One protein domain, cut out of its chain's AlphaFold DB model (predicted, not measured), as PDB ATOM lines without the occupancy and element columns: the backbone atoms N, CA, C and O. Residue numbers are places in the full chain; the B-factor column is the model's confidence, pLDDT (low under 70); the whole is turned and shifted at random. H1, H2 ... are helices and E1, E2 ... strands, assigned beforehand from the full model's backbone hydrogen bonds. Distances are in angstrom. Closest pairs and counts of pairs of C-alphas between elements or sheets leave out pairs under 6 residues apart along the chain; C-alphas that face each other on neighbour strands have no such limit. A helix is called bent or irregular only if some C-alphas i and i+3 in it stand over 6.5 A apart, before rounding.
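This is residues 87 to 272 of the 338 residues of an uncharacterized protein of Geobacter sp. Red100 (UniProt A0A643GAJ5). A five-stranded sheet, E3 to E7, is covered on one face by two helices side by side, H3 and H5, and the much longer H3 runs on past the sheet to the far end of the domain. There H4 crosses H3, and a small second sheet, E1, E2 and E8, packs on H3; at the opposite end of the domain lies H2, beyond strand E3. The printed part has 186 residues, with five named helices and eight named strands in the order H1 H2 H3 E1 E2 H4 H5 E3 E4 E5 E6 E7 E8, and its class is mixed, helices and strands. The large sheet has the order E3, E4, E5, E6, E7, antiparallel throughout, while the small one has the order E1, E2, E8 and is mixed. The outline is elongated, 63 by 39 by 31 A, and only just loose, close to compact, with a radius of gyration of the C-alphas of 19.5 A.

Start at the large sheet, E3 (228 to 231), E4 (235 to 238), E5 (241 to 244), E6 (250 to 253) and E7 (256 to 259), a meander, each strand the antiparallel neighbour and hairpin partner of the one before. Look for N 229 and O 237 at 2.8 A between E3 and E4, N 236 and O 243 at 2.7 A between E4 and E5, N 244 and O 250 at 2.7 A between E5 and E6, and N 251 and O 259 at 2.7 A between E6 and E7. From edge to edge the strands' lines turn by 90 degrees. H3 (136 to 168) and H5 (210 to 225) lie on the same face of this sheet, in two layers, helices over one face, at heights of 9.2 A and 9.9 A. Both run across the strands, at 87 and 79 degrees to E5 on the local plane. The closest C-alphas of H3 and E7 are those of Ser 150 and Tyr 259, 5.8 A apart. H3, with residues 140 to 155 alone, touches H5 at a shallow tilt of 4 degrees, opposite ways; Leu 151 and Leu 212 have the closest C-alphas, 6.5 A apart. Further along, H3 is also on the sheet of E1 (173 to 175), E2 (178 to 182) and E8 (269 to 272), again two layers, at a height of 11.0 A. It runs along those strands, only just, at 29.9 degrees to E2 on the local plane. E1 and E2 form an antiparallel hairpin, with N 173 and O 180 at 2.8 A; E2 and E8 are parallel, with N 270 and O 179 at 2.9 A. H4 (189 to 205) touches residues 152 to 163 of H3 at a steep tilt of 49 degrees, opposite ways, closest at the C-alphas of Ala 156 and Tyr 200, 4.6 A. H2 (114 to 125) only grazes the large sheet with residues 123 to 125, and the C-alphas of Trp 124 and Leu 230 are 5.7 A apart. H1 (97 to 100) is close to H3 but not clearly touching, with the C-alphas of Leu 100 and Val 139 at 6.4 A. In H2, H3 and H5 every O i to N i+4 pair is within hydrogen-bond range; in H4 10 of 13 are, and H1 is too short for such a pair.

Find C-alpha 136 at (-17.851, -17.447, 32.789); from there H3 runs 47.7 A to C-alpha 168 at (-57.325, -35.500, 12.992). H4 spans 25.7 A, H5 23.0 A, H2 16.2 A and H1 5.3 A. H4 is irregular, only just, with C-alphas 190 and 193 6.7 A apart. E2 is 13.0 A long and E1 6.4 A; E3 to E7 measure 9.4, 10.1, 10.2, 10.5 and 8.9 A. E8, 10.3 A long, ends at C-alpha 272 at (-50.009, -42.328, 17.129).

The two C-alphas farthest apart are those of His 115 and Gly 169, 63.7 A. The printed part has no cut, and its one long link is H1 to H2, residues 101 to 113. The mean pLDDT of the printed part is 88.2; look for values under 70 at residues 108 to 109 and 185 to 186.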
ATOM      1  N   LEU A  87     -38.709 -33.680  15.392       81.56
ATOM      2  CA  LEU A  87     -38.083 -32.368  15.312       81.56
ATOM      3  C   LEU A  87     -36.721 -32.465  14.613       81.56
ATOM      4  O   LEU A  87     -36.022 -33.469  14.777       81.56
ATOM      5  N   PRO A  88     -36.334 -31.434  13.841       73.69
ATOM      6  CA  PRO A  88     -34.996 -31.371  13.279       73.69
ATOM      7  C   PRO A  88     -33.947 -31.350  14.392       73.69
ATOM      8  O   PRO A  88     -34.235 -31.037  15.552       73.69
ATOM      9  N   ASP A  89     -32.714 -31.691  14.019       76.44
ATOM     10  CA  ASP A  89     -31.572 -31.526  14.908       76.44
ATOM     11  C   ASP A  89     -31.536 -30.072  15.398       76.44
ATOM     12  O   ASP A  89     -31.686 -29.141  14.606       76.44
ATOM     13  N   LEU A  90     -31.368 -29.858  16.703       75.88
ATOM     14  CA  LEU A  90     -31.433 -28.510  17.280       75.88
ATOM     15  C   LEU A  90     -30.255 -27.632  16.836       75.88
ATOM     16  O   LEU A  90     -30.237 -26.428  17.117       75.88
ATOM     17  N   GLY A  91     -29.292 -28.227  16.127       71.38
ATOM     18  CA  GLY A  91     -28.240 -27.520  15.414       71.38
ATOM     19  C   GLY A  91     -27.194 -26.927  16.346       71.38
ATOM     20  O   GLY A  91     -26.518 -25.972  15.974       71.38
ATOM     21  N   PHE A  92     -27.067 -27.453  17.567       79.12
ATOM     22  CA  PHE A  92     -25.980 -27.092  18.466       79.12
ATOM     23  C   PHE A  92     -25.094 -28.306  18.728       79.12
ATOM     24  O   PHE A  92     -25.571 -29.421  18.935       79.12
ATOM     25  N   LYS A  93     -23.783 -28.074  18.726       85.06
ATOM     26  CA  LYS A  93     -22.795 -29.076  19.114       85.06
ATOM     27  C   LYS A  93     -22.755 -29.142  20.648       85.06
ATOM     28  O   LYS A  93     -22.544 -28.096  21.268       85.06
ATOM     29  N   PRO A  94     -22.958 -30.316  21.274       86.81
ATOM     30  CA  PRO A  94     -22.688 -30.494  22.695       86.81
ATOM     31  C   PRO A  94     -21.257 -30.061  23.020       86.81
ATOM     32  O   PRO A  94     -20.325 -30.504  22.344       86.81
ATOM     33  N   LEU A  95     -21.097 -29.179  24.006       90.62
ATOM     34  CA  LEU A  95     -19.783 -28.771  24.492       90.62
ATOM     35  C   LEU A  95     -19.438 -29.609  25.713       90.62
ATOM     36  O   LEU A  95     -20.214 -29.685  26.666       90.62
ATOM     37  N   LEU A  96     -18.270 -30.235  25.669       90.44
ATOM     38  CA  LEU A  96     -17.718 -30.983  26.787       90.44
ATOM     39  C   LEU A  96     -17.049 -30.020  27.778       90.44
ATOM     40  O   LEU A  96     -16.695 -28.896  27.409       90.44
ATOM     41  N   PRO A  97     -16.777 -30.455  29.023       91.50
ATOM     42  CA  PRO A  97     -16.034 -29.644  29.987       91.50
ATOM     43  C   PRO A  97     -14.713 -29.087  29.434       91.50
ATOM     44  O   PRO A  97     -14.366 -27.943  29.710       91.50
ATOM     45  N   VAL A  98     -14.005 -29.857  28.603       91.00
ATOM     46  CA  VAL A  98     -12.755 -29.420  27.956       91.00
ATOM     47  C   VAL A  98     -12.987 -28.241  27.006       91.00
ATOM     48  O   VAL A  98     -12.203 -27.296  27.017       91.00
ATOM     49  N   ASP A  99     -14.077 -28.250  26.232       91.06
ATOM     50  CA  ASP A  99     -14.399 -27.185  25.266       91.06
ATOM     51  C   ASP A  99     -14.688 -25.839  25.957       91.06
ATOM     52  O   ASP A  99     -14.568 -24.780  25.346       91.06
ATOM     53  N   LEU A 100     -15.061 -25.882  27.240       92.75
ATOM     54  CA  LEU A 100     -15.350 -24.718  28.079       92.75
ATOM     55  C   LEU A 100     -14.177 -24.332  29.002       92.75
ATOM     56  O   LEU A 100     -14.308 -23.417  29.815       92.75
ATOM     57  N   GLY A 101     -13.036 -25.025  28.908       90.62
ATOM     58  CA  GLY A 101     -11.877 -24.794  29.779       90.62
ATOM     59  C   GLY A 101     -12.072 -25.274  31.223       90.62
ATOM     60  O   GLY A 101     -11.399 -24.794  32.130       90.62
ATOM     61  N   LEU A 102     -12.996 -26.211  31.447       90.69
ATOM     62  CA  LEU A 102     -13.368 -26.770  32.757       90.69
ATOM     63  C   LEU A 102     -12.760 -28.153  33.031       90.69
ATOM     64  O   LEU A 102     -13.050 -28.778  34.056       90.69
ATOM     65  N   ALA A 103     -11.955 -28.652  32.098       89.69
ATOM     66  CA  ALA A 103     -11.194 -29.885  32.225       89.69
ATOM     67  C   ALA A 103      -9.905 -29.793  31.403       89.69
ATOM     68  O   ALA A 103      -9.809 -29.003  30.461       89.69
ATOM     69  N   ALA A 104      -8.924 -30.625  31.756       85.81
ATOM     70  CA  ALA A 104      -7.648 -30.669  31.062       85.81
ATOM     71  C   ALA A 104      -7.839 -31.161  29.614       85.81
ATOM     72  O   ALA A 104      -8.495 -32.189  29.408       85.81
ATOM     73  N   PRO A 105      -7.270 -30.477  28.606       84.88
ATOM     74  CA  PRO A 105      -7.269 -30.996  27.248       84.88
ATOM     75  C   PRO A 105      -6.385 -32.241  27.157       84.88
ATOM     76  O   PRO A 105      -5.348 -32.340  27.813       84.88
ATOM     77  N   ILE A 106      -6.786 -33.183  26.306       79.38
ATOM     78  CA  ILE A 106      -5.939 -34.316  25.935       79.38
ATOM     79  C   ILE A 106      -4.930 -33.803  24.906       79.38
ATOM     80  O   ILE A 106      -5.315 -33.321  23.837       79.38
ATOM     81  N   GLU A 107      -3.640 -33.883  25.223       81.69
ATOM     82  CA  GLU A 107      -2.585 -33.421  24.324       81.69
ATOM     83  C   GLU A 107      -2.474 -34.318  23.079       81.69
ATOM     84  O   GLU A 107      -2.940 -35.464  23.058       81.69
ATOM     85  N   LYS A 108      -1.826 -33.804  22.020       62.91
ATOM     86  CA  LYS A 108      -1.537 -34.547  20.780       62.91
ATOM     87  C   LYS A 108      -0.564 -35.697  21.077       62.91
ATOM     88  O   LYS A 108       0.641 -35.570  20.913       62.91
ATOM     89  N   GLY A 109      -1.110 -36.804  21.559       66.62
ATOM     90  CA  GLY A 109      -0.370 -37.952  22.084       66.62
ATOM     91  C   GLY A 109      -1.163 -38.777  23.101       66.62
ATOM     92  O   GLY A 109      -0.701 -39.844  23.484       66.62
ATOM     93  N   GLY A 110      -2.347 -38.315  23.524       71.44
ATOM     94  CA  GLY A 110      -3.186 -39.025  24.496       71.44
ATOM     95  C   GLY A 110      -2.790 -38.780  25.953       71.44
ATOM     96  O   GLY A 110      -3.397 -39.350  26.855       71.44
ATOM     97  N   TRP A 111      -1.787 -37.934  26.192       73.12
ATOM     98  CA  TRP A 111      -1.311 -37.593  27.525       73.12
ATOM     99  C   TRP A 111      -2.155 -36.474  28.134       73.12
ATOM    100  O   TRP A 111      -2.570 -35.538  27.448       73.12
ATOM    101  N   ILE A 112      -2.394 -36.580  29.438       74.38
ATOM    102  CA  ILE A 112      -3.023 -35.542  30.251       74.38
ATOM    103  C   ILE A 112      -2.023 -35.176  31.338       74.38
ATOM    104  O   ILE A 112      -1.536 -36.048  32.061       74.38
ATOM    105  N   THR A 113      -1.721 -33.887  31.476       81.06
ATOM    106  CA  THR A 113      -0.845 -33.414  32.549       81.06
ATOM    107  C   THR A 113      -1.516 -33.659  33.904       81.06
ATOM    108  O   THR A 113      -2.525 -33.031  34.227       81.06
ATOM    109  N   VAL A 114      -0.946 -34.560  34.715       83.12
ATOM    110  CA  VAL A 114      -1.519 -35.012  36.000       83.12
ATOM    111  C   VAL A 114      -1.841 -33.836  36.927       83.12
ATOM    112  O   VAL A 114      -2.941 -33.765  37.462       83.12
ATOM    113  N   HIS A 115      -0.942 -32.856  37.038       84.19
ATOM    114  CA  HIS A 115      -1.159 -31.668  37.874       84.19
ATOM    115  C   HIS A 115      -2.348 -30.809  37.425       84.19
ATOM    116  O   HIS A 115      -3.084 -30.281  38.257       84.19
ATOM    117  N   VAL A 116      -2.556 -30.684  36.113       85.94
ATOM    118  CA  VAL A 116      -3.682 -29.922  35.555       85.94
ATOM    119  C   VAL A 116      -4.989 -30.665  35.833       85.94
ATOM    120  O   VAL A 116      -5.966 -30.063  36.275       85.94
ATOM    121  N   GLN A 117      -4.995 -31.988  35.664       86.12
ATOM    122  CA  GLN A 117      -6.154 -32.818  35.984       86.12
ATOM    123  C   GLN A 117      -6.508 -32.772  37.478       86.12
ATOM    124  O   GLN A 117      -7.682 -32.660  37.827       86.12
ATOM    125  N   GLU A 118      -5.512 -32.815  38.366       89.56
ATOM    126  CA  GLU A 118      -5.707 -32.679  39.814       89.56
ATOM    127  C   GLU A 118      -6.284 -31.315  40.201       89.56
ATOM    128  O   GLU A 118      -7.137 -31.242  41.088       89.56
ATOM    129  N   TYR A 119      -5.842 -30.237  39.545       90.81
ATOM    130  CA  TYR A 119      -6.403 -28.902  39.747       90.81
ATOM    131  C   TYR A 119      -7.900 -28.879  39.416       90.81
ATOM    132  O   TYR A 119      -8.707 -28.494  40.266       90.81
ATOM    133  N   TYR A 120      -8.290 -29.370  38.235       91.44
ATOM    134  CA  TYR A 120      -9.700 -29.433  37.851       91.44
ATOM    135  C   TYR A 120     -10.503 -30.339  38.787       91.44
ATOM    136  O   TYR A 120     -11.572 -29.943  39.245       91.44
ATOM    137  N   ALA A 121      -9.985 -31.517  39.146       90.62
ATOM    138  CA  ALA A 121     -10.658 -32.423  40.076       90.62
ATOM    139  C   ALA A 121     -10.922 -31.764  41.444       90.62
ATOM    140  O   ALA A 121     -12.012 -31.904  42.000       90.62
ATOM    141  N   LYS A 122      -9.963 -30.986  41.967       92.12
ATOM    142  CA  LYS A 122     -10.142 -30.200  43.201       92.12
ATOM    143  C   LYS A 122     -11.161 -29.074  43.030       92.12
ATOM    144  O   LYS A 122     -11.962 -28.845  43.937       92.12
ATOM    145  N   ALA A 123     -11.164 -28.385  41.889       92.38
ATOM    146  CA  ALA A 123     -12.152 -27.347  41.594       92.38
ATOM    147  C   ALA A 123     -13.582 -27.920  41.560       92.38
ATOM    148  O   ALA A 123     -14.491 -27.355  42.171       92.38
ATOM    149  N   TRP A 124     -13.760 -29.084  40.929       92.88
ATOM    150  CA  TRP A 124     -15.016 -29.838  40.910       92.88
ATOM    151  C   TRP A 124     -15.453 -30.271  42.316       92.88
ATOM    152  O   TRP A 124     -16.573 -29.977  42.731       92.88
ATOM    153  N   ALA A 125     -14.555 -30.883  43.094       91.44
ATOM    154  CA  ALA A 125     -14.855 -31.360  44.447       91.44
ATOM    155  C   ALA A 125     -15.191 -30.236  45.446       91.44
ATOM    156  O   ALA A 125     -15.920 -30.458  46.411       91.44
ATOM    157  N   SER A 126     -14.665 -29.030  45.223       92.88
ATOM    158  CA  SER A 126     -14.894 -27.859  46.080       92.88
ATOM    159  C   SER A 126     -16.060 -26.977  45.632       92.88
ATOM    160  O   SER A 126     -16.305 -25.941  46.256       92.88
ATOM    161  N   TYR A 127     -16.791 -27.361  44.578       93.69
ATOM    162  CA  TYR A 127     -17.866 -26.546  44.000       93.69
ATOM    163  C   TYR A 127     -17.390 -25.119  43.702       93.69
ATOM    164  O   TYR A 127     -18.051 -24.134  44.064       93.69
ATOM    165  N   ALA A 128     -16.186 -24.997  43.134       94.19
ATOM    166  CA  ALA A 128     -15.529 -23.716  42.930       94.19
ATOM    167  C   ALA A 128     -16.375 -22.784  42.036       94.19
ATOM    168  O   ALA A 128     -17.110 -23.259  41.161       94.19
ATOM    169  N   PRO A 129     -16.302 -21.454  42.228       95.50
ATOM    170  CA  PRO A 129     -16.879 -20.511  41.275       95.50
ATOM    171  C   PRO A 129     -16.253 -20.709  39.888       95.50
ATOM    172  O   PRO A 129     -15.035 -20.841  39.780       95.50
ATOM    173  N   VAL A 130     -17.062 -20.698  38.826       94.75
ATOM    174  CA  VAL A 130     -16.585 -20.909  37.443       94.75
ATOM    175  C   VAL A 130     -15.497 -19.903  37.066       94.75
ATOM    176  O   VAL A 130     -14.497 -20.289  36.471       94.75
ATOM    177  N   GLU A 131     -15.639 -18.651  37.504       94.44
ATOM    178  CA  GLU A 131     -14.669 -17.564  37.290       94.44
ATOM    179  C   GLU A 131     -13.266 -17.837  37.858       94.44
ATOM    180  O   GLU A 131     -12.295 -17.236  37.414       94.44
ATOM    181  N   THR A 132     -13.138 -18.749  38.830       93.38
ATOM    182  CA  THR A 132     -11.828 -19.136  39.386       93.38
ATOM    183  C   THR A 132     -11.091 -20.155  38.520       93.38
ATOM    184  O   THR A 132      -9.916 -20.420  38.767       93.38
ATOM    185  N   VAL A 133     -11.782 -20.728  37.530       92.31
ATOM    186  CA  VAL A 133     -11.304 -21.818  36.670       92.31
ATOM    187  C   VAL A 133     -11.206 -21.371  35.211       92.31
ATOM    188  O   VAL A 133     -10.248 -21.721  34.528       92.31
ATOM    189  N   THR A 134     -12.189 -20.612  34.722       93.88
ATOM    190  CA  THR A 134     -12.293 -20.162  33.326       93.88
ATOM    191  C   THR A 134     -13.116 -18.872  33.229       93.88
ATOM    192  O   THR A 134     -13.700 -18.417  34.212       93.88
ATOM    193  N   ASP A 135     -13.206 -18.289  32.033       92.12
ATOM    194  CA  ASP A 135     -14.128 -17.184  31.758       92.12
ATOM    195  C   ASP A 135     -15.591 -17.675  31.854       92.12
ATOM    196  O   ASP A 135     -15.978 -18.620  31.156       92.12
ATOM    197  N   PRO A 136     -16.446 -17.067  32.700       92.50
ATOM    198  CA  PRO A 136     -17.851 -17.447  32.789       92.50
ATOM    199  C   PRO A 136     -18.673 -17.077  31.542       92.50
ATOM    200  O   PRO A 136     -19.763 -17.630  31.370       92.50
ATOM    201  N   ALA A 137     -18.218 -16.161  30.681       92.69
ATOM    202  CA  ALA A 137     -19.009 -15.693  29.542       92.69
ATOM    203  C   ALA A 137     -19.319 -16.803  28.508       92.69
ATOM    204  O   ALA A 137     -20.504 -16.988  28.204       92.69
ATOM    205  N   PRO A 138     -18.350 -17.611  28.026       92.94
ATOM    206  CA  PRO A 138     -18.624 -18.759  27.153       92.94
ATOM    207  C   PRO A 138     -19.572 -19.792  27.772       92.94
ATOM    208  O   PRO A 138     -20.453 -20.316  27.092       92.94
ATOM    209  N   VAL A 139     -19.436 -20.051  29.077       93.56
ATOM    210  CA  VAL A 139     -20.302 -20.983  29.814       93.56
ATOM    211  C   VAL A 139     -21.744 -20.483  29.821       93.56
ATOM    212  O   VAL A 139     -22.663 -21.221  29.462       93.56
ATOM    213  N   LYS A 140     -21.955 -19.213  30.186       94.50
ATOM    214  CA  LYS A 140     -23.289 -18.604  30.198       94.50
ATOM    215  C   LYS A 140     -23.903 -18.558  28.798       94.50
ATOM    216  O   LYS A 140     -25.082 -18.866  28.657       94.50
ATOM    217  N   ALA A 141     -23.110 -18.237  27.774       93.69
ATOM    218  CA  ALA A 141     -23.559 -18.239  26.382       93.69
ATOM    219  C   ALA A 141     -23.999 -19.638  25.918       93.69
ATOM    220  O   ALA A 141     -25.010 -19.772  25.228       93.69
ATOM    221  N   TYR A 142     -23.284 -20.688  26.327       94.50
ATOM    222  CA  TYR A 142     -23.667 -22.062  26.014       94.50
ATOM    223  C   TYR A 142     -24.972 -22.478  26.706       94.50
ATOM    224  O   TYR A 142     -25.869 -23.014  26.055       94.50
ATOM    225  N   ILE A 143     -25.115 -22.181  28.001       94.81
ATOM    226  CA  ILE A 143     -26.353 -22.442  28.755       94.81
ATOM    227  C   ILE A 143     -27.545 -21.732  28.096       94.81
ATOM    228  O   ILE A 143     -28.599 -22.346  27.913       94.81
ATOM    229  N   ASP A 144     -27.362 -20.478  27.674       94.69
ATOM    230  CA  ASP A 144     -28.378 -19.688  26.972       94.69
ATOM    231  C   ASP A 144     -28.782 -20.282  25.630       94.69
ATOM    232  O   ASP A 144     -29.974 -20.431  25.346       94.69
ATOM    233  N   LEU A 145     -27.803 -20.725  24.843       93.62
ATOM    234  CA  LEU A 145     -28.059 -21.417  23.590       93.62
ATOM    235  C   LEU A 145     -28.910 -22.677  23.808       93.62
ATOM    236  O   LEU A 145     -29.914 -22.863  23.113       93.62
ATOM    237  N   VAL A 146     -28.542 -23.520  24.779       93.50
ATOM    238  CA  VAL A 146     -29.277 -24.757  25.099       93.50
ATOM    239  C   VAL A 146     -30.694 -24.437  25.589       93.50
ATOM    240  O   VAL A 146     -31.657 -25.057  25.128       93.50
ATOM    241  N   ALA A 147     -30.852 -23.440  26.465       94.50
ATOM    242  CA  ALA A 147     -32.151 -22.999  26.974       94.50
ATOM    243  C   ALA A 147     -33.064 -22.491  25.847       94.50
ATOM    244  O   ALA A 147     -34.214 -22.921  25.725       94.50
ATOM    245  N   ARG A 148     -32.544 -21.623  24.976       93.81
ATOM    246  CA  ARG A 148     -33.295 -21.049  23.856       93.81
ATOM    247  C   ARG A 148     -33.717 -22.117  22.851       93.81
ATOM    248  O   ARG A 148     -34.878 -22.154  22.447       93.81
ATOM    249  N   LYS A 149     -32.800 -23.012  22.467       92.62
ATOM    250  CA  LYS A 149     -33.102 -24.122  21.547       92.62
ATOM    251  C   LYS A 149     -34.120 -25.091  22.138       92.62
ATOM    252  O   LYS A 149     -35.010 -25.541  21.422       92.62
ATOM    253  N   SER A 150     -34.049 -25.347  23.441       92.56
ATOM    254  CA  SER A 150     -35.079 -26.100  24.151       92.56
ATOM    255  C   SER A 150     -36.462 -25.440  24.054       92.56
ATOM    256  O   SER A 150     -37.432 -26.116  23.716       92.56
ATOM    257  N   LEU A 151     -36.578 -24.133  24.299       94.69
ATOM    258  CA  LEU A 151     -37.870 -23.442  24.231       94.69
ATOM    259  C   LEU A 151     -38.472 -23.465  22.825       94.69
ATOM    260  O   LEU A 151     -39.672 -23.701  22.678       94.69
ATOM    261  N   ILE A 152     -37.639 -23.282  21.799       94.25
ATOM    262  CA  ILE A 152     -38.042 -23.422  20.395       94.25
ATOM    263  C   ILE A 152     -38.559 -24.839  20.139       94.25
ATOM    264  O   ILE A 152     -39.654 -25.010  19.606       94.25
ATOM    265  N   ALA A 153     -37.825 -25.865  20.574       92.81
ATOM    266  CA  ALA A 153     -38.243 -27.255  20.421       92.81
ATOM    267  C   ALA A 153     -39.577 -27.533  21.130       92.81
ATOM    268  O   ALA A 153     -40.478 -28.137  20.552       92.81
ATOM    269  N   ALA A 154     -39.742 -27.042  22.359       93.75
ATOM    270  CA  ALA A 154     -40.978 -27.165  23.123       93.75
ATOM    271  C   ALA A 154     -42.161 -26.508  22.394       93.75
ATOM    272  O   ALA A 154     -43.228 -27.110  22.262       93.75
ATOM    273  N   GLN A 155     -41.964 -25.296  21.871       95.06
ATOM    274  CA  GLN A 155     -42.968 -24.580  21.085       95.06
ATOM    275  C   GLN A 155     -43.312 -25.328  19.791       95.06
ATOM    276  O   GLN A 155     -44.490 -25.457  19.455       95.06
ATOM    277  N   ALA A 156     -42.308 -25.871  19.101       94.06
ATOM    278  CA  ALA A 156     -42.488 -26.667  17.894       94.06
ATOM    279  C   ALA A 156     -43.338 -27.914  18.167       94.06
ATOM    280  O   ALA A 156     -44.258 -28.207  17.404       94.06
ATOM    281  N   GLN A 157     -43.107 -28.608  19.290       92.31
ATOM    282  CA  GLN A 157     -43.959 -29.730  19.699       92.31
ATOM    283  C   GLN A 157     -45.404 -29.282  19.925       92.31
ATOM    284  O   GLN A 157     -46.327 -29.947  19.461       92.31
ATOM    285  N   LEU A 158     -45.624 -28.150  20.601       92.44
ATOM    286  CA  LEU A 158     -46.975 -27.626  20.823       92.44
ATOM    287  C   LEU A 158     -47.681 -27.283  19.502       92.44
ATOM    288  O   LEU A 158     -48.845 -27.651  19.335       92.44
ATOM    289  N   TYR A 159     -46.987 -26.646  18.554       94.00
ATOM    290  CA  TYR A 159     -47.528 -26.362  17.222       94.00
ATOM    291  C   TYR A 159     -47.827 -27.633  16.433       94.00
ATOM    292  O   TYR A 159     -48.908 -27.752  15.859       94.00
ATOM    293  N   LEU A 160     -46.917 -28.605  16.433       92.31
ATOM    294  CA  LEU A 160     -47.126 -29.876  15.748       92.31
ATOM    295  C   LEU A 160     -48.336 -30.622  16.327       92.31
ATOM    296  O   LEU A 160     -49.184 -31.105  15.579       92.31
ATOM    297  N   MET A 161     -48.468 -30.659  17.654       90.38
ATOM    298  CA  MET A 161     -49.618 -31.266  18.321       90.38
ATOM    299  C   MET A 161     -50.940 -30.566  17.986       90.38
ATOM    300  O   MET A 161     -51.932 -31.253  17.746       90.38
ATOM    301  N   ASP A 162     -50.970 -29.231  17.954       90.81
ATOM    302  CA  ASP A 162     -52.162 -28.473  17.550       90.81
ATOM    303  C   ASP A 162     -52.556 -28.786  16.100       90.81
ATOM    304  O   ASP A 162     -53.696 -29.162  15.823       90.81
ATOM    305  N   ARG A 163     -51.590 -28.733  15.177       91.88
ATOM    306  CA  ARG A 163     -51.793 -29.014  13.748       91.88
ATOM    307  C   ARG A 163     -52.318 -30.419  13.505       91.88
ATOM    308  O   ARG A 163     -53.319 -30.600  12.812       91.88
ATOM    309  N   LEU A 164     -51.682 -31.418  14.110       90.44
ATOM    310  CA  LEU A 164     -52.124 -32.804  14.011       90.44
ATOM    311  C   LEU A 164     -53.505 -32.995  14.637       90.44
ATOM    312  O   LEU A 164     -54.327 -33.726  14.087       90.44
ATOM    313  N   GLY A 165     -53.797 -32.309  15.745       88.88
ATOM    314  CA  GLY A 165     -55.116 -32.333  16.364       88.88
ATOM    315  C   GLY A 165     -56.195 -31.758  15.445       88.88
ATOM    316  O   GLY A 165     -57.247 -32.371  15.248       88.88
ATOM    317  N   ARG A 166     -55.901 -30.628  14.792       89.56
ATOM    318  CA  ARG A 166     -56.774 -30.001  13.790       89.56
ATOM    319  C   ARG A 166     -57.000 -30.916  12.588       89.56
ATOM    320  O   ARG A 166     -58.155 -31.087  12.196       89.56
ATOM    321  N   LEU A 167     -55.954 -31.552  12.054       87.38
ATOM    322  CA  LEU A 167     -56.045 -32.515  10.942       87.38
ATOM    323  C   LEU A 167     -56.848 -33.768  11.315       87.38
ATOM    324  O   LEU A 167     -57.708 -34.201  10.549       87.38
ATOM    325  N   ALA A 168     -56.621 -34.318  12.505       84.19
ATOM    326  CA  ALA A 168     -57.325 -35.500  12.992       84.19
ATOM    327  C   ALA A 168     -58.754 -35.199  13.482       84.19
ATOM    328  O   ALA A 168     -59.540 -36.126  13.676       84.19
ATOM    329  N   GLY A 169     -59.096 -33.926  13.712       81.81
ATOM    330  CA  GLY A 169     -60.341 -33.534  14.379       81.81
ATOM    331  C   GLY A 169     -60.409 -34.006  15.836       81.81
ATOM    332  O   GLY A 169     -61.495 -34.233  16.361       81.81
ATOM    333  N   LYS A 170     -59.254 -34.196  16.482       83.88
ATOM    334  CA  LYS A 170     -59.121 -34.733  17.841       83.88
ATOM    335  C   LYS A 170     -58.257 -33.804  18.683       83.88
ATOM    336  O   LYS A 170     -57.320 -33.190  18.190       83.88
ATOM    337  N   LYS A 171     -58.545 -33.731  19.980       81.25
ATOM    338  CA  LYS A 171     -57.664 -33.062  20.944       81.25
ATOM    339  C   LYS A 171     -56.688 -34.074  21.532       81.25
ATOM    340  O   LYS A 171     -57.032 -35.244  21.702       81.25
ATOM    341  N   ALA A 172     -55.478 -33.620  21.847       82.38
ATOM    342  CA  ALA A 172     -54.527 -34.434  22.588       82.38
ATOM    343  C   ALA A 172     -55.073 -34.753  23.988       82.38
ATOM    344  O   ALA A 172     -55.700 -33.910  24.628       82.38
ATOM    345  N   VAL A 173     -54.805 -35.965  24.463       84.06
ATOM    346  CA  VAL A 173     -55.189 -36.454  25.787       84.06
ATOM    347  C   VAL A 173     -53.930 -36.646  26.618       84.06
ATOM    348  O   VAL A 173     -52.985 -37.308  26.185       84.06
ATOM    349  N   THR A 174     -53.911 -36.090  27.825       81.69
ATOM    350  CA  THR A 174     -52.804 -36.293  28.762       81.69
ATOM    351  C   THR A 174     -52.934 -37.657  29.438       81.69
ATOM    352  O   THR A 174     -53.953 -37.944  30.062       81.69
ATOM    353  N   LYS A 175     -51.900 -38.495  29.331       76.06
ATOM    354  CA  LYS A 175     -51.776 -39.784  30.025       76.06
ATOM    355  C   LYS A 175     -50.411 -39.846  30.699       76.06
ATOM    356  O   LYS A 175     -49.399 -39.628  30.040       76.06
ATOM    357  N   ASN A 176     -50.372 -40.120  32.004       75.50
ATOM    358  CA  ASN A 176     -49.132 -40.200  32.794       75.50
ATOM    359  C   ASN A 176     -48.222 -38.961  32.640       75.50
ATOM    360  O   ASN A 176     -47.016 -39.084  32.455       75.50
ATOM    361  N   GLY A 177     -48.811 -37.761  32.622       72.75
ATOM    362  CA  GLY A 177     -48.074 -36.503  32.433       72.75
ATOM    363  C   GLY A 177     -47.562 -36.247  31.008       72.75
ATOM    364  O   GLY A 177     -47.031 -35.173  30.746       72.75
ATOM    365  N   ARG A 178     -47.758 -37.178  30.064       76.31
ATOM    366  CA  ARG A 178     -47.407 -37.013  28.647       76.31
ATOM    367  C   ARG A 178     -48.637 -36.693  27.818       76.31
ATOM    368  O   ARG A 178     -49.699 -37.289  28.009       76.31
ATOM    369  N   LYS A 179     -48.507 -35.772  26.864       81.62
ATOM    370  CA  LYS A 179     -49.595 -35.495  25.924       81.62
ATOM    371  C   LYS A 179     -49.561 -36.519  24.793       81.62
ATOM    372  O   LYS A 179     -48.591 -36.595  24.050       81.62
ATOM    373  N   THR A 180     -50.631 -37.288  24.653       82.56
ATOM    374  CA  THR A 180     -50.782 -38.297  23.599       82.56
ATOM    375  C   THR A 180     -51.846 -37.856  22.603       82.56
ATOM    376  O   THR A 180     -52.936 -37.448  23.003       82.56
ATOM    377  N   LEU A 181     -51.556 -37.920  21.306       83.62
ATOM    378  CA  LEU A 181     -52.532 -37.622  20.256       83.62
ATOM    379  C   LEU A 181     -52.636 -38.798  19.285       83.62
ATOM    380  O   LEU A 181     -51.640 -39.272  18.747       83.62
ATOM    381  N   ASP A 182     -53.860 -39.259  19.053       82.31
ATOM    382  CA  ASP A 182     -54.151 -40.318  18.092       82.31
ATOM    383  C   ASP A 182     -54.646 -39.730  16.765       82.31
ATOM    384  O   ASP A 182     -55.836 -39.457  16.596       82.31
ATOM    385  N   ALA A 183     -53.718 -39.543  15.827       79.75
ATOM    386  CA  ALA A 183     -53.962 -39.017  14.485       79.75
ATOM    387  C   ALA A 183     -54.059 -40.122  13.411       79.75
ATOM    388  O   ALA A 183     -54.162 -39.823  12.222       79.75
ATOM    389  N   SER A 184     -54.086 -41.395  13.824       76.94
ATOM    390  CA  SER A 184     -53.990 -42.571  12.945       76.94
ATOM    391  C   SER A 184     -55.081 -42.698  11.878       76.94
ATOM    392  O   SER A 184     -54.885 -43.371  10.873       76.94
ATOM    393  N   VAL A 185     -56.226 -42.038  12.057       67.75
ATOM    394  CA  VAL A 185     -57.363 -42.133  11.127       67.75
ATOM    395  C   VAL A 185     -57.086 -41.423   9.793       67.75
ATOM    396  O   VAL A 185     -57.685 -41.778   8.778       67.75
ATOM    397  N   LEU A 186     -56.208 -40.414   9.779       69.19
ATOM    398  CA  LEU A 186     -56.003 -39.537   8.617       69.19
ATOM    399  C   LEU A 186     -54.547 -39.147   8.368       69.19
ATOM    400  O   LEU A 186     -54.243 -38.745   7.253       69.19
ATOM    401  N   VAL A 187     -53.677 -39.232   9.373       80.06
ATOM    402  CA  VAL A 187     -52.274 -38.832   9.255       80.06
ATOM    403  C   VAL A 187     -51.399 -40.077   9.302       80.06
ATOM    404  O   VAL A 187     -51.463 -40.867  10.253       80.06
ATOM    405  N   GLY A 188     -50.589 -40.236   8.263       82.38
ATOM    406  CA  GLY A 188     -49.591 -41.287   8.159       82.38
ATOM    407  C   GLY A 188     -48.196 -40.790   8.504       82.38
ATOM    408  O   GLY A 188     -47.957 -39.596   8.674       82.38
ATOM    409  N   ILE A 189     -47.250 -41.726   8.566       81.69
ATOM    410  CA  ILE A 189     -45.834 -41.426   8.835       81.69
ATOM    411  C   ILE A 189     -45.267 -40.410   7.832       81.69
ATOM    412  O   ILE A 189     -44.551 -39.503   8.238       81.69
ATOM    413  N   ASN A 190     -45.630 -40.519   6.550       83.00
ATOM    414  CA  ASN A 190     -45.107 -39.652   5.487       83.00
ATOM    415  C   ASN A 190     -45.554 -38.188   5.613       83.00
ATOM    416  O   ASN A 190     -44.860 -37.299   5.130       83.00
ATOM    417  N   ASP A 191     -46.675 -37.924   6.287       85.31
ATOM    418  CA  ASP A 191     -47.183 -36.562   6.474       85.31
ATOM    419  C   ASP A 191     -46.455 -35.831   7.620       85.31
ATOM    420  O   ASP A 191     -46.510 -34.606   7.715       85.31
ATOM    421  N   LEU A 192     -45.783 -36.563   8.520       88.75
ATOM    422  CA  LEU A 192     -45.193 -35.991   9.734       88.75
ATOM    423  C   LEU A 192     -43.962 -35.107   9.486       88.75
ATOM    424  O   LEU A 192     -43.934 -34.021  10.064       88.75
ATOM    425  N   PRO A 193     -42.960 -35.499   8.670       89.19
ATOM    426  CA  PRO A 193     -41.760 -34.690   8.477       89.19
ATOM    427  C   PRO A 193     -42.025 -33.257   7.986       89.19
ATOM    428  O   PRO A 193     -41.521 -32.335   8.630       89.19
ATOM    429  N   PRO A 194     -42.825 -33.006   6.925       90.38
ATOM    430  CA  PRO A 194     -43.052 -31.636   6.461       90.38
ATOM    431  C   PRO A 194     -43.850 -30.807   7.484       90.38
ATOM    432  O   PRO A 194     -43.551 -29.632   7.695       90.38
ATOM    433  N   LEU A 195     -44.802 -31.424   8.197       92.25
ATOM    434  CA  LEU A 195     -45.548 -30.765   9.274       92.25
ATOM    435  C   LEU A 195     -44.651 -30.390  10.458       92.25
ATOM    436  O   LEU A 195     -44.792 -29.296  11.012       92.25
ATOM    437  N   ALA A 196     -43.741 -31.283  10.849       92.19
ATOM    438  CA  ALA A 196     -42.803 -31.056  11.939       92.19
ATOM    439  C   ALA A 196     -41.763 -29.989  11.579       92.19
ATOM    440  O   ALA A 196     -41.502 -29.099  12.389       92.19
ATOM    441  N   ALA A 197     -41.240 -30.018  10.350       90.75
ATOM    442  CA  ALA A 197     -40.317 -29.010   9.842       90.75
ATOM    443  C   ALA A 197     -40.950 -27.611   9.838       90.75
ATOM    444  O   ALA A 197     -40.357 -26.669  10.360       90.75
ATOM    445  N   GLN A 198     -42.180 -27.473   9.332       93.25
ATOM    446  CA  GLN A 198     -42.891 -26.194   9.383       93.25
ATOM    447  C   GLN A 198     -43.177 -25.766  10.831       93.25
ATOM    448  O   GLN A 198     -43.052 -24.591  11.159       93.25
ATOM    449  N   ALA A 199     -43.570 -26.692  11.715       93.94
ATOM    450  CA  ALA A 199     -43.854 -26.366  13.115       93.94
ATOM    451  C   ALA A 199     -42.608 -25.841  13.836       93.94
ATOM    452  O   ALA A 199     -42.699 -24.902  14.627       93.94
ATOM    453  N   TYR A 200     -41.448 -26.418  13.531       93.50
ATOM    454  CA  TYR A 200     -40.167 -25.951  14.033       93.50
ATOM    455  C   TYR A 200     -39.774 -24.590  13.444       93.50
ATOM    456  O   TYR A 200     -39.443 -23.682  14.200       93.50
ATOM    457  N   ALA A 201     -39.906 -24.399  12.128       92.81
ATOM    458  CA  ALA A 201     -39.615 -23.121  11.474       92.81
ATOM    459  C   ALA A 201     -40.470 -21.965  12.025       92.81
ATOM    460  O   ALA A 201     -39.990 -20.842  12.173       92.81
ATOM    461  N   ASP A 202     -41.732 -22.222  12.364       94.38
ATOM    462  CA  ASP A 202     -42.592 -21.205  12.970       94.38
ATOM    463  C   ASP A 202     -42.252 -20.951  14.442       94.38
ATOM    464  O   ASP A 202     -42.305 -19.807  14.893       94.38
ATOM    465  N   ALA A 203     -41.828 -21.982  15.177       94.94
ATOM    466  CA  ALA A 203     -41.324 -21.833  16.540       94.94
ATOM    467  C   ALA A 203     -40.003 -21.047  16.607       94.94
ATOM    468  O   ALA A 203     -39.785 -20.309  17.566       94.94
ATOM    469  N   GLU A 204     -39.137 -21.161  15.595       93.31
ATOM    470  CA  GLU A 204     -37.913 -20.355  15.497       93.31
ATOM    471  C   GLU A 204     -38.206 -18.865  15.306       93.31
ATOM    472  O   GLU A 204     -37.473 -18.025  15.831       93.31
ATOM    473  N   LYS A 205     -39.292 -18.530  14.598       94.06
ATOM    474  CA  LYS A 205     -39.735 -17.140  14.431       94.06
ATOM    475  C   LYS A 205     -40.315 -16.580  15.725       94.06
ATOM    476  O   LYS A 205     -40.082 -15.414  16.034       94.06
ATOM    477  N   ASN A 206     -41.107 -17.374  16.449       92.12
ATOM    478  CA  ASN A 206     -41.786 -16.903  17.648       92.12
ATOM    479  C   ASN A 206     -42.107 -18.026  18.646       92.12
ATOM    480  O   ASN A 206     -42.823 -18.979  18.333       92.12
ATOM    481  N   VAL A 207     -41.671 -17.843  19.895       93.69
ATOM    482  CA  VAL A 207     -42.128 -18.636  21.041       93.69
ATOM    483  C   VAL A 207     -43.304 -17.906  21.675       93.69
ATOM    484  O   VAL A 207     -43.126 -16.918  22.376       93.69
ATOM    485  N   SER A 208     -44.523 -18.379  21.411       93.81
ATOM    486  CA  SER A 208     -45.748 -17.664  21.784       93.81
ATOM    487  C   SER A 208     -46.499 -18.269  22.972       93.81
ATOM    488  O   SER A 208     -47.433 -17.653  23.482       93.81
ATOM    489  N   ALA A 209     -46.179 -19.498  23.388       94.31
ATOM    490  CA  ALA A 209     -46.911 -20.167  24.457       94.31
ATOM    491  C   ALA A 209     -46.665 -19.462  25.809       94.31
ATOM    492  O   ALA A 209     -45.517 -19.428  26.257       94.31
ATOM    493  N   PRO A 210     -47.712 -18.983  26.520       94.88
ATOM    494  CA  PRO A 210     -47.543 -18.223  27.766       94.88
ATOM    495  C   PRO A 210     -46.733 -18.959  28.839       94.88
ATOM    496  O   PRO A 210     -45.924 -18.364  29.540       94.88
ATOM    497  N   TYR A 211     -46.906 -20.280  28.932       93.81
ATOM    498  CA  TYR A 211     -46.125 -21.125  29.837       93.81
ATOM    499  C   TYR A 211     -44.621 -21.116  29.513       93.81
ATOM    500  O   TYR A 211     -43.802 -21.032  30.424       93.81
ATOM    501  N   LEU A 212     -44.252 -21.178  28.228       95.69
ATOM    502  CA  LEU A 212     -42.849 -21.155  27.799       95.69
ATOM    503  C   LEU A 212     -42.228 -19.771  28.006       95.69
ATOM    504  O   LEU A 212     -41.082 -19.683  28.437       95.69
ATOM    505  N   LEU A 213     -42.999 -18.705  27.773       95.69
ATOM    506  CA  LEU A 213     -42.582 -17.335  28.079       95.69
ATOM    507  C   LEU A 213     -42.309 -17.153  29.577       95.69
ATOM    508  O   LEU A 213     -41.248 -16.659  29.943       95.69
ATOM    509  N   GLY A 214     -43.187 -17.657  30.450       95.81
ATOM    510  CA  GLY A 214     -42.956 -17.614  31.898       95.81
ATOM    511  C   GLY A 214     -41.718 -18.407  32.345       95.81
ATOM    512  O   GLY A 214     -41.005 -17.986  33.257       95.81
ATOM    513  N   ILE A 215     -41.415 -19.535  31.690       95.69
ATOM    514  CA  ILE A 215     -40.152 -20.261  31.908       95.69
ATOM    515  C   ILE A 215     -38.958 -19.404  31.489       95.69
ATOM    516  O   ILE A 215     -37.979 -19.335  32.230       95.69
ATOM    517  N   TRP A 216     -39.032 -18.765  30.321       95.75
ATOM    518  CA  TRP A 216     -37.954 -17.935  29.795       95.75
ATOM    519  C   TRP A 216     -37.664 -16.725  30.684       95.75
ATOM    520  O   TRP A 216     -36.512 -16.483  31.027       95.75
ATOM    521  N   GLU A 217     -38.697 -16.019  31.137       95.19
ATOM    522  CA  GLU A 217     -38.560 -14.894  32.069       95.19
ATOM    523  C   GLU A 217     -37.897 -15.329  33.382       95.19
ATOM    524  O   GLU A 217     -36.969 -14.679  33.875       95.19
ATOM    525  N   ARG A 218     -38.326 -16.472  33.937       94.25
ATOM    526  CA  ARG A 218     -37.705 -17.041  35.138       94.25
ATOM    527  C   ARG A 218     -36.241 -17.402  34.889       94.25
ATOM    528  O   ARG A 218     -35.399 -17.096  35.727       94.25
ATOM    529  N   TYR A 219     -35.944 -18.031  33.757       95.56
ATOM    530  CA  TYR A 219     -34.584 -18.369  33.350       95.56
ATOM    531  C   TYR A 219     -33.696 -17.117  33.247       95.56
ATOM    532  O   TYR A 219     -32.620 -17.083  33.841       95.56
ATOM    533  N   GLN A 220     -34.160 -16.058  32.576       94.56
ATOM    534  CA  GLN A 220     -33.409 -14.808  32.424       94.56
ATOM    535  C   GLN A 220     -33.103 -14.152  33.774       94.56
ATOM    536  O   GLN A 220     -31.983 -13.690  33.996       94.56
ATOM    537  N   LYS A 221     -34.069 -14.155  34.700       92.31
ATOM    538  CA  LYS A 221     -33.878 -13.624  36.055       92.31
ATOM    539  C   LYS A 221     -32.778 -14.371  36.818       92.31
ATOM    540  O   LYS A 221     -31.950 -13.738  37.469       92.31
ATOM    541  N   GLU A 222     -32.764 -15.698  36.728       91.25
ATOM    542  CA  GLU A 222     -31.756 -16.545  37.381       91.25
ATOM    543  C   GLU A 222     -30.371 -16.377  36.736       91.25
ATOM    544  O   GLU A 222     -29.383 -16.222  37.448       91.25
ATOM    545  N   MET A 223     -30.283 -16.312  35.402       91.00
ATOM    546  CA  MET A 223     -29.005 -16.102  34.701       91.00
ATOM    547  C   MET A 223     -28.387 -14.726  34.951       91.00
ATOM    548  O   MET A 223     -27.159 -14.615  35.042       91.00
ATOM    549  N   ALA A 224     -29.216 -13.685  35.057       87.00
ATOM    550  CA  ALA A 224     -28.757 -12.323  35.311       87.00
ATOM    551  C   ALA A 224     -28.156 -12.167  36.718       87.00
ATOM    552  O   ALA A 224     -27.167 -11.459  36.884       87.00
ATOM    553  N   GLY A 225     -28.735 -12.839  37.721       74.31
ATOM    554  CA  GLY A 225     -28.267 -12.783  39.111       74.31
ATOM    555  C   GLY A 225     -27.287 -13.891  39.515       74.31
ATOM    556  O   GLY A 225     -26.665 -13.799  40.571       74.31
ATOM    557  N   GLY A 226     -27.164 -14.954  38.719       71.38
ATOM    558  CA  GLY A 226     -26.451 -16.170  39.099       71.38
ATOM    559  C   GLY A 226     -24.937 -16.089  38.903       71.38
ATOM    560  O   GLY A 226     -24.441 -16.049  37.770       71.38
ATOM    561  N   ASN A 227     -24.193 -16.174  40.009       88.75
ATOM    562  CA  ASN A 227     -22.799 -16.616  39.976       88.75
ATOM    563  C   ASN A 227     -22.782 -18.117  39.679       88.75
ATOM    564  O   ASN A 227     -23.391 -18.904  40.406       88.75
ATOM    565  N   CYS A 228     -22.107 -18.506  38.600       94.25
ATOM    566  CA  CYS A 228     -22.016 -19.904  38.205       94.25
ATOM    567  C   CYS A 228     -20.947 -20.621  39.032       94.25
ATOM    568  O   CYS A 228     -19.849 -20.101  39.236       94.25
ATOM    569  N   ARG A 229     -21.259 -21.829  39.490       95.38
ATOM    570  CA  ARG A 229     -20.365 -22.691  40.265       95.38
ATOM    571  C   ARG A 229     -20.338 -24.085  39.668       95.38
ATOM    572  O   ARG A 229     -21.336 -24.534  39.106       95.38
ATOM    573  N   LEU A 230     -19.216 -24.771  39.819       95.19
ATOM    574  CA  LEU A 230     -19.122 -26.191  39.498       95.19
ATOM    575  C   LEU A 230     -20.021 -26.999  40.443       95.19
ATOM    576  O   LEU A 230     -20.203 -26.621  41.601       95.19
ATOM    577  N   SER A 231     -20.615 -28.079  39.941       91.62
ATOM    578  CA  SER A 231     -21.569 -28.920  40.666       91.62
ATOM    579  C   SER A 231     -21.493 -30.382  40.226       91.62
ATOM    580  O   SER A 231     -21.569 -30.681  39.038       91.62
ATOM    581  N   GLY A 232     -21.387 -31.308  41.182       81.44
ATOM    582  CA  GLY A 232     -21.361 -32.748  40.903       81.44
ATOM    583  C   GLY A 232     -20.201 -33.169  39.990       81.44
ATOM    584  O   GLY A 232     -19.150 -32.534  39.974       81.44
ATOM    585  N   ASN A 233     -20.397 -34.242  39.219       74.56
ATOM    586  CA  ASN A 233     -19.465 -34.649  38.165       74.56
ATOM    587  C   ASN A 233     -19.900 -34.003  36.846       74.56
ATOM    588  O   ASN A 233     -20.816 -34.499  36.202       74.56
ATOM    589  N   HIS A 234     -19.234 -32.914  36.451       82.06
ATOM    590  CA  HIS A 234     -19.439 -32.210  35.173       82.06
ATOM    591  C   HIS A 234     -20.696 -31.324  35.059       82.06
ATOM    592  O   HIS A 234     -21.076 -30.934  33.953       82.06
ATOM    593  N   GLY A 235     -21.313 -30.943  36.181       92.56
ATOM    594  CA  GLY A 235     -22.421 -29.987  36.226       92.56
ATOM    595  C   GLY A 235     -22.024 -28.529  36.513       92.56
ATOM    596  O   GLY A 235     -21.057 -28.233  37.202       92.56
ATOM    597  N   ILE A 236     -22.798 -27.562  36.040       95.00
ATOM    598  CA  ILE A 236     -22.627 -26.144  36.376       95.00
ATOM    599  C   ILE A 236     -23.950 -25.621  36.906       95.00
ATOM    600  O   ILE A 236     -24.978 -25.741  36.244       95.00
ATOM    601  N   SER A 237     -23.914 -25.029  38.096       94.62
ATOM    602  CA  SER A 237     -25.064 -24.409  38.745       94.62
ATOM    603  C   SER A 237     -24.948 -22.891  38.665       94.62
ATOM    604  O   SER A 237     -24.011 -22.318  39.216       94.62
ATOM    605  N   CYS A 238     -25.907 -22.225  38.028       94.00
ATOM    606  CA  CYS A 238     -26.045 -20.770  37.994       94.00
ATOM    607  C   CYS A 238     -27.384 -20.403  38.655       94.00
ATOM    608  O   CYS A 238     -28.429 -20.390  38.005       94.00
ATOM    609  N   GLY A 239     -27.377 -20.182  39.975       90.25
ATOM    610  CA  GLY A 239     -28.620 -20.068  40.750       90.25
ATOM    611  C   GLY A 239     -29.414 -21.378  40.710       90.25
ATOM    612  O   GLY A 239     -28.855 -22.441  40.977       90.25
ATOM    613  N   ASN A 240     -30.692 -21.310  40.332       92.06
ATOM    614  CA  ASN A 240     -31.547 -22.492  40.154       92.06
ATOM    615  C   ASN A 240     -31.356 -23.223  38.812       92.06
ATOM    616  O   ASN A 240     -32.073 -24.189  38.538       92.06
ATOM    617  N   ILE A 241     -30.457 -22.750  37.949       95.44
ATOM    618  CA  ILE A 241     -30.174 -23.379  36.658       95.44
ATOM    619  C   ILE A 241     -29.030 -24.360  36.836       95.44
ATOM    620  O   ILE A 241     -27.978 -23.980  37.337       95.44
ATOM    621  N   ILE A 242     -29.223 -25.600  36.397       94.62
ATOM    622  CA  ILE A 242     -28.198 -26.641  36.437       94.62
ATOM    623  C   ILE A 242     -28.037 -27.198  35.029       94.62
ATOM    624  O   ILE A 242     -29.013 -27.666  34.443       94.62
ATOM    625  N   ILE A 243     -26.818 -27.146  34.494       94.81
ATOM    626  CA  ILE A 243     -26.446 -27.839  33.260       94.81
ATOM    627  C   ILE A 243     -25.474 -28.975  33.575       94.81
ATOM    628  O   ILE A 243     -24.471 -28.741  34.229       94.81
ATOM    629  N   GLU A 244     -25.745 -30.187  33.115       93.94
ATOM    630  CA  GLU A 244     -24.813 -31.316  33.093       93.94
ATOM    631  C   GLU A 244     -24.205 -31.385  31.688       93.94
ATOM    632  O   GLU A 244     -24.936 -31.479  30.694       93.94
ATOM    633  N   LEU A 245     -22.877 -31.303  31.593       90.56
ATOM    634  CA  LEU A 245     -22.128 -31.267  30.329       90.56
ATOM    635  C   LEU A 245     -21.893 -32.668  29.732       90.56
ATOM    636  O   LEU A 245     -20.814 -32.971  29.220       90.56
ATOM    637  N   ASP A 246     -22.909 -33.523  29.814       84.81
ATOM    638  CA  ASP A 246     -22.918 -34.846  29.196       84.81
ATOM    639  C   ASP A 246     -23.147 -34.754  27.676       84.81
ATOM    640  O   ASP A 246     -23.436 -33.694  27.116       84.81
ATOM    641  N   ASN A 247     -23.045 -35.890  26.982       81.25
ATOM    642  CA  ASN A 247     -23.463 -36.011  25.589       81.25
ATOM    643  C   ASN A 247     -24.638 -37.002  25.473       81.25
ATOM    644  O   ASN A 247     -24.403 -38.213  25.529       81.25
ATOM    645  N   PRO A 248     -25.890 -36.537  25.297       84.00
ATOM    646  CA  PRO A 248     -26.327 -35.141  25.168       84.00
ATOM    647  C   PRO A 248     -26.332 -34.391  26.515       84.00
ATOM    648  O   PRO A 248     -26.473 -35.039  27.555       84.00
ATOM    649  N   PRO A 249     -26.241 -33.046  26.518       89.00
ATOM    650  CA  PRO A 249     -26.238 -32.285  27.762       89.00
ATOM    651  C   PRO A 249     -27.602 -32.374  28.439       89.00
ATOM    652  O   PRO A 249     -28.605 -32.731  27.813       89.00
ATOM    653  N   ARG A 250     -27.676 -32.001  29.714       92.25
ATOM    654  CA  ARG A 250     -28.954 -31.875  30.422       92.25
ATOM    655  C   ARG A 250     -29.042 -30.524  31.087       92.25
ATOM    656  O   ARG A 250     -28.143 -30.143  31.809       92.25
ATOM    657  N   LEU A 251     -30.120 -29.795  30.848       93.94
ATOM    658  CA  LEU A 251     -30.373 -28.485  31.425       93.94
ATOM    659  C   LEU A 251     -31.672 -28.526  32.225       93.94
ATOM    660  O   LEU A 251     -32.720 -28.912  31.703       93.94
ATOM    661  N   ALA A 252     -31.624 -28.063  33.465       94.75
ATOM    662  CA  ALA A 252     -32.777 -27.923  34.339       94.75
ATOM    663  C   ALA A 252     -32.862 -26.505  34.915       94.75
ATOM    664  O   ALA A 252     -31.849 -25.861  35.173       94.75
ATOM    665  N   LEU A 253     -34.091 -26.035  35.126       94.50
ATOM    666  CA  LEU A 253     -34.417 -24.819  35.867       94.50
ATOM    667  C   LEU A 253     -35.271 -25.220  37.075       94.50
ATOM    668  O   LEU A 253     -36.482 -25.440  36.958       94.50
ATOM    669  N   GLY A 254     -34.638 -25.361  38.240       90.25
ATOM    670  CA  GLY A 254     -35.235 -26.039  39.389       90.25
ATOM    671  C   GLY A 254     -35.698 -27.448  39.004       90.25
ATOM    672  O   GLY A 254     -34.935 -28.229  38.452       90.25
ATOM    673  N   ASN A 255     -36.981 -27.750  39.219       88.75
ATOM    674  CA  ASN A 255     -37.569 -29.054  38.875       88.75
ATOM    675  C   ASN A 255     -38.058 -29.155  37.417       88.75
ATOM    676  O   ASN A 255     -38.706 -30.137  37.058       88.75
ATOM    677  N   ILE A 256     -37.824 -28.134  36.588       90.81
ATOM    678  CA  ILE A 256     -38.271 -28.118  35.192       90.81
ATOM    679  C   ILE A 256     -37.106 -28.571  34.306       90.81
ATOM    680  O   ILE A 256     -36.140 -27.819  34.167       90.81
ATOM    681  N   PRO A 257     -37.180 -29.752  33.663       92.06
ATOM    682  CA  PRO A 257     -36.195 -30.141  32.665       92.06
ATOM    683  C   PRO A 257     -36.369 -29.245  31.436       92.06
ATOM    684  O   PRO A 257     -37.342 -29.373  30.684       92.06
ATOM    685  N   LEU A 258     -35.434 -28.314  31.249       91.75
ATOM    686  CA  LEU A 258     -35.361 -27.509  30.039       91.75
ATOM    687  C   LEU A 258     -34.878 -28.388  28.896       91.75
ATOM    688  O   LEU A 258     -35.548 -28.465  27.881       91.75
ATOM    689  N   TYR A 259     -33.792 -29.124  29.054       90.56
ATOM    690  CA  TYR A 259     -33.294 -30.021  28.020       90.56
ATOM    691  C   TYR A 259     -32.846 -31.326  28.667       90.56
ATOM    692  O   TYR A 259     -32.022 -31.308  29.567       90.56
ATOM    693  N   ASN A 260     -33.398 -32.465  28.256       83.88
ATOM    694  CA  ASN A 260     -32.962 -33.777  28.759       83.88
ATOM    695  C   ASN A 260     -33.013 -34.849  27.661       83.88
ATOM    696  O   ASN A 260     -33.398 -35.990  27.899       83.88
ATOM    697  N   GLY A 261     -32.778 -34.453  26.409       74.88
ATOM    698  CA  GLY A 261     -32.805 -35.362  25.260       74.88
ATOM    699  C   GLY A 261     -34.148 -36.041  24.947       74.88
ATOM    700  O   GLY A 261     -34.228 -36.700  23.925       74.88
ATOM    701  N   SER A 262     -35.192 -35.900  25.776       74.31
ATOM    702  CA  SER A 262     -36.561 -36.402  25.539       74.31
ATOM    703  C   SER A 262     -37.663 -35.403  25.905       74.31
ATOM    704  O   SER A 262     -38.810 -35.560  25.490       74.31
ATOM    705  N   THR A 263     -37.320 -34.391  26.700       83.56
ATOM    706  CA  THR A 263     -38.239 -33.384  27.233       83.56
ATOM    707  C   THR A 263     -37.644 -32.007  26.996       83.56
ATOM    708  O   THR A 263     -36.461 -31.794  27.276       83.56
ATOM    709  N   PHE A 264     -38.474 -31.088  26.502       88.19
ATOM    710  CA  PHE A 264     -38.088 -29.707  26.237       88.19
ATOM    711  C   PHE A 264     -38.969 -28.754  27.028       88.19
ATOM    712  O   PHE A 264     -40.177 -28.712  26.806       88.19
ATOM    713  N   ALA A 265     -38.380 -28.021  27.969       87.88
ATOM    714  CA  ALA A 265     -39.090 -27.102  28.858       87.88
ATOM    715  C   ALA A 265     -40.340 -27.746  29.491       87.88
ATOM    716  O   ALA A 265     -41.426 -27.175  29.490       87.88
ATOM    717  N   GLY A 266     -40.204 -28.989  29.968       83.00
ATOM    718  CA  GLY A 266     -41.307 -29.779  30.533       83.00
ATOM    719  C   GLY A 266     -42.320 -30.338  29.519       83.00
ATOM    720  O   GLY A 266     -43.173 -31.143  29.894       83.00
ATOM    721  N   VAL A 267     -42.233 -29.982  28.236       85.94
ATOM    722  CA  VAL A 267     -43.101 -30.517  27.182       85.94
ATOM    723  C   VAL A 267     -42.583 -31.880  26.732       85.94
ATOM    724  O   VAL A 267     -41.427 -32.040  26.341       85.94
ATOM    725  N   THR A 268     -43.460 -32.880  26.828       87.06
ATOM    726  CA  THR A 268     -43.234 -34.245  26.339       87.06
ATOM    727  C   THR A 268     -44.527 -34.759  25.715       87.06
ATOM    728  O   THR A 268     -45.612 -34.592  26.289       87.06
ATOM    729  N   GLY A 269     -44.433 -35.412  24.559       83.81
ATOM    730  CA  GLY A 269     -45.607 -35.963  23.900       83.81
ATOM    731  C   GLY A 269     -45.304 -37.063  22.898       83.81
ATOM    732  O   GLY A 269     -44.197 -37.167  22.376       83.81
ATOM    733  N   ASP A 270     -46.337 -37.853  22.630       87.38
ATOM    734  CA  ASP A 270     -46.322 -38.969  21.692       87.38
ATOM    735  C   ASP A 270     -47.475 -38.800  20.698       87.38
ATOM    736  O   ASP A 270     -48.592 -38.417  21.072       87.38
ATOM    737  N   VAL A 271     -47.231 -39.124  19.429       87.88
ATOM    738  CA  VAL A 271     -48.294 -39.221  18.427       87.88
ATOM    739  C   VAL A 271     -48.409 -40.624  17.888       87.88
ATOM    740  O   VAL A 271     -47.425 -41.256  17.523       87.88
ATOM    741  N   ARG A 272     -49.653 -41.086  17.800       88.19
ATOM    742  CA  ARG A 272     -50.009 -42.328  17.129       88.19
ATOM    743  C   ARG A 272     -50.489 -41.996  15.722       88.19
ATOM    744  O   ARG A 272     -51.512 -41.329  15.570       88.19
TER     745      ARG A 272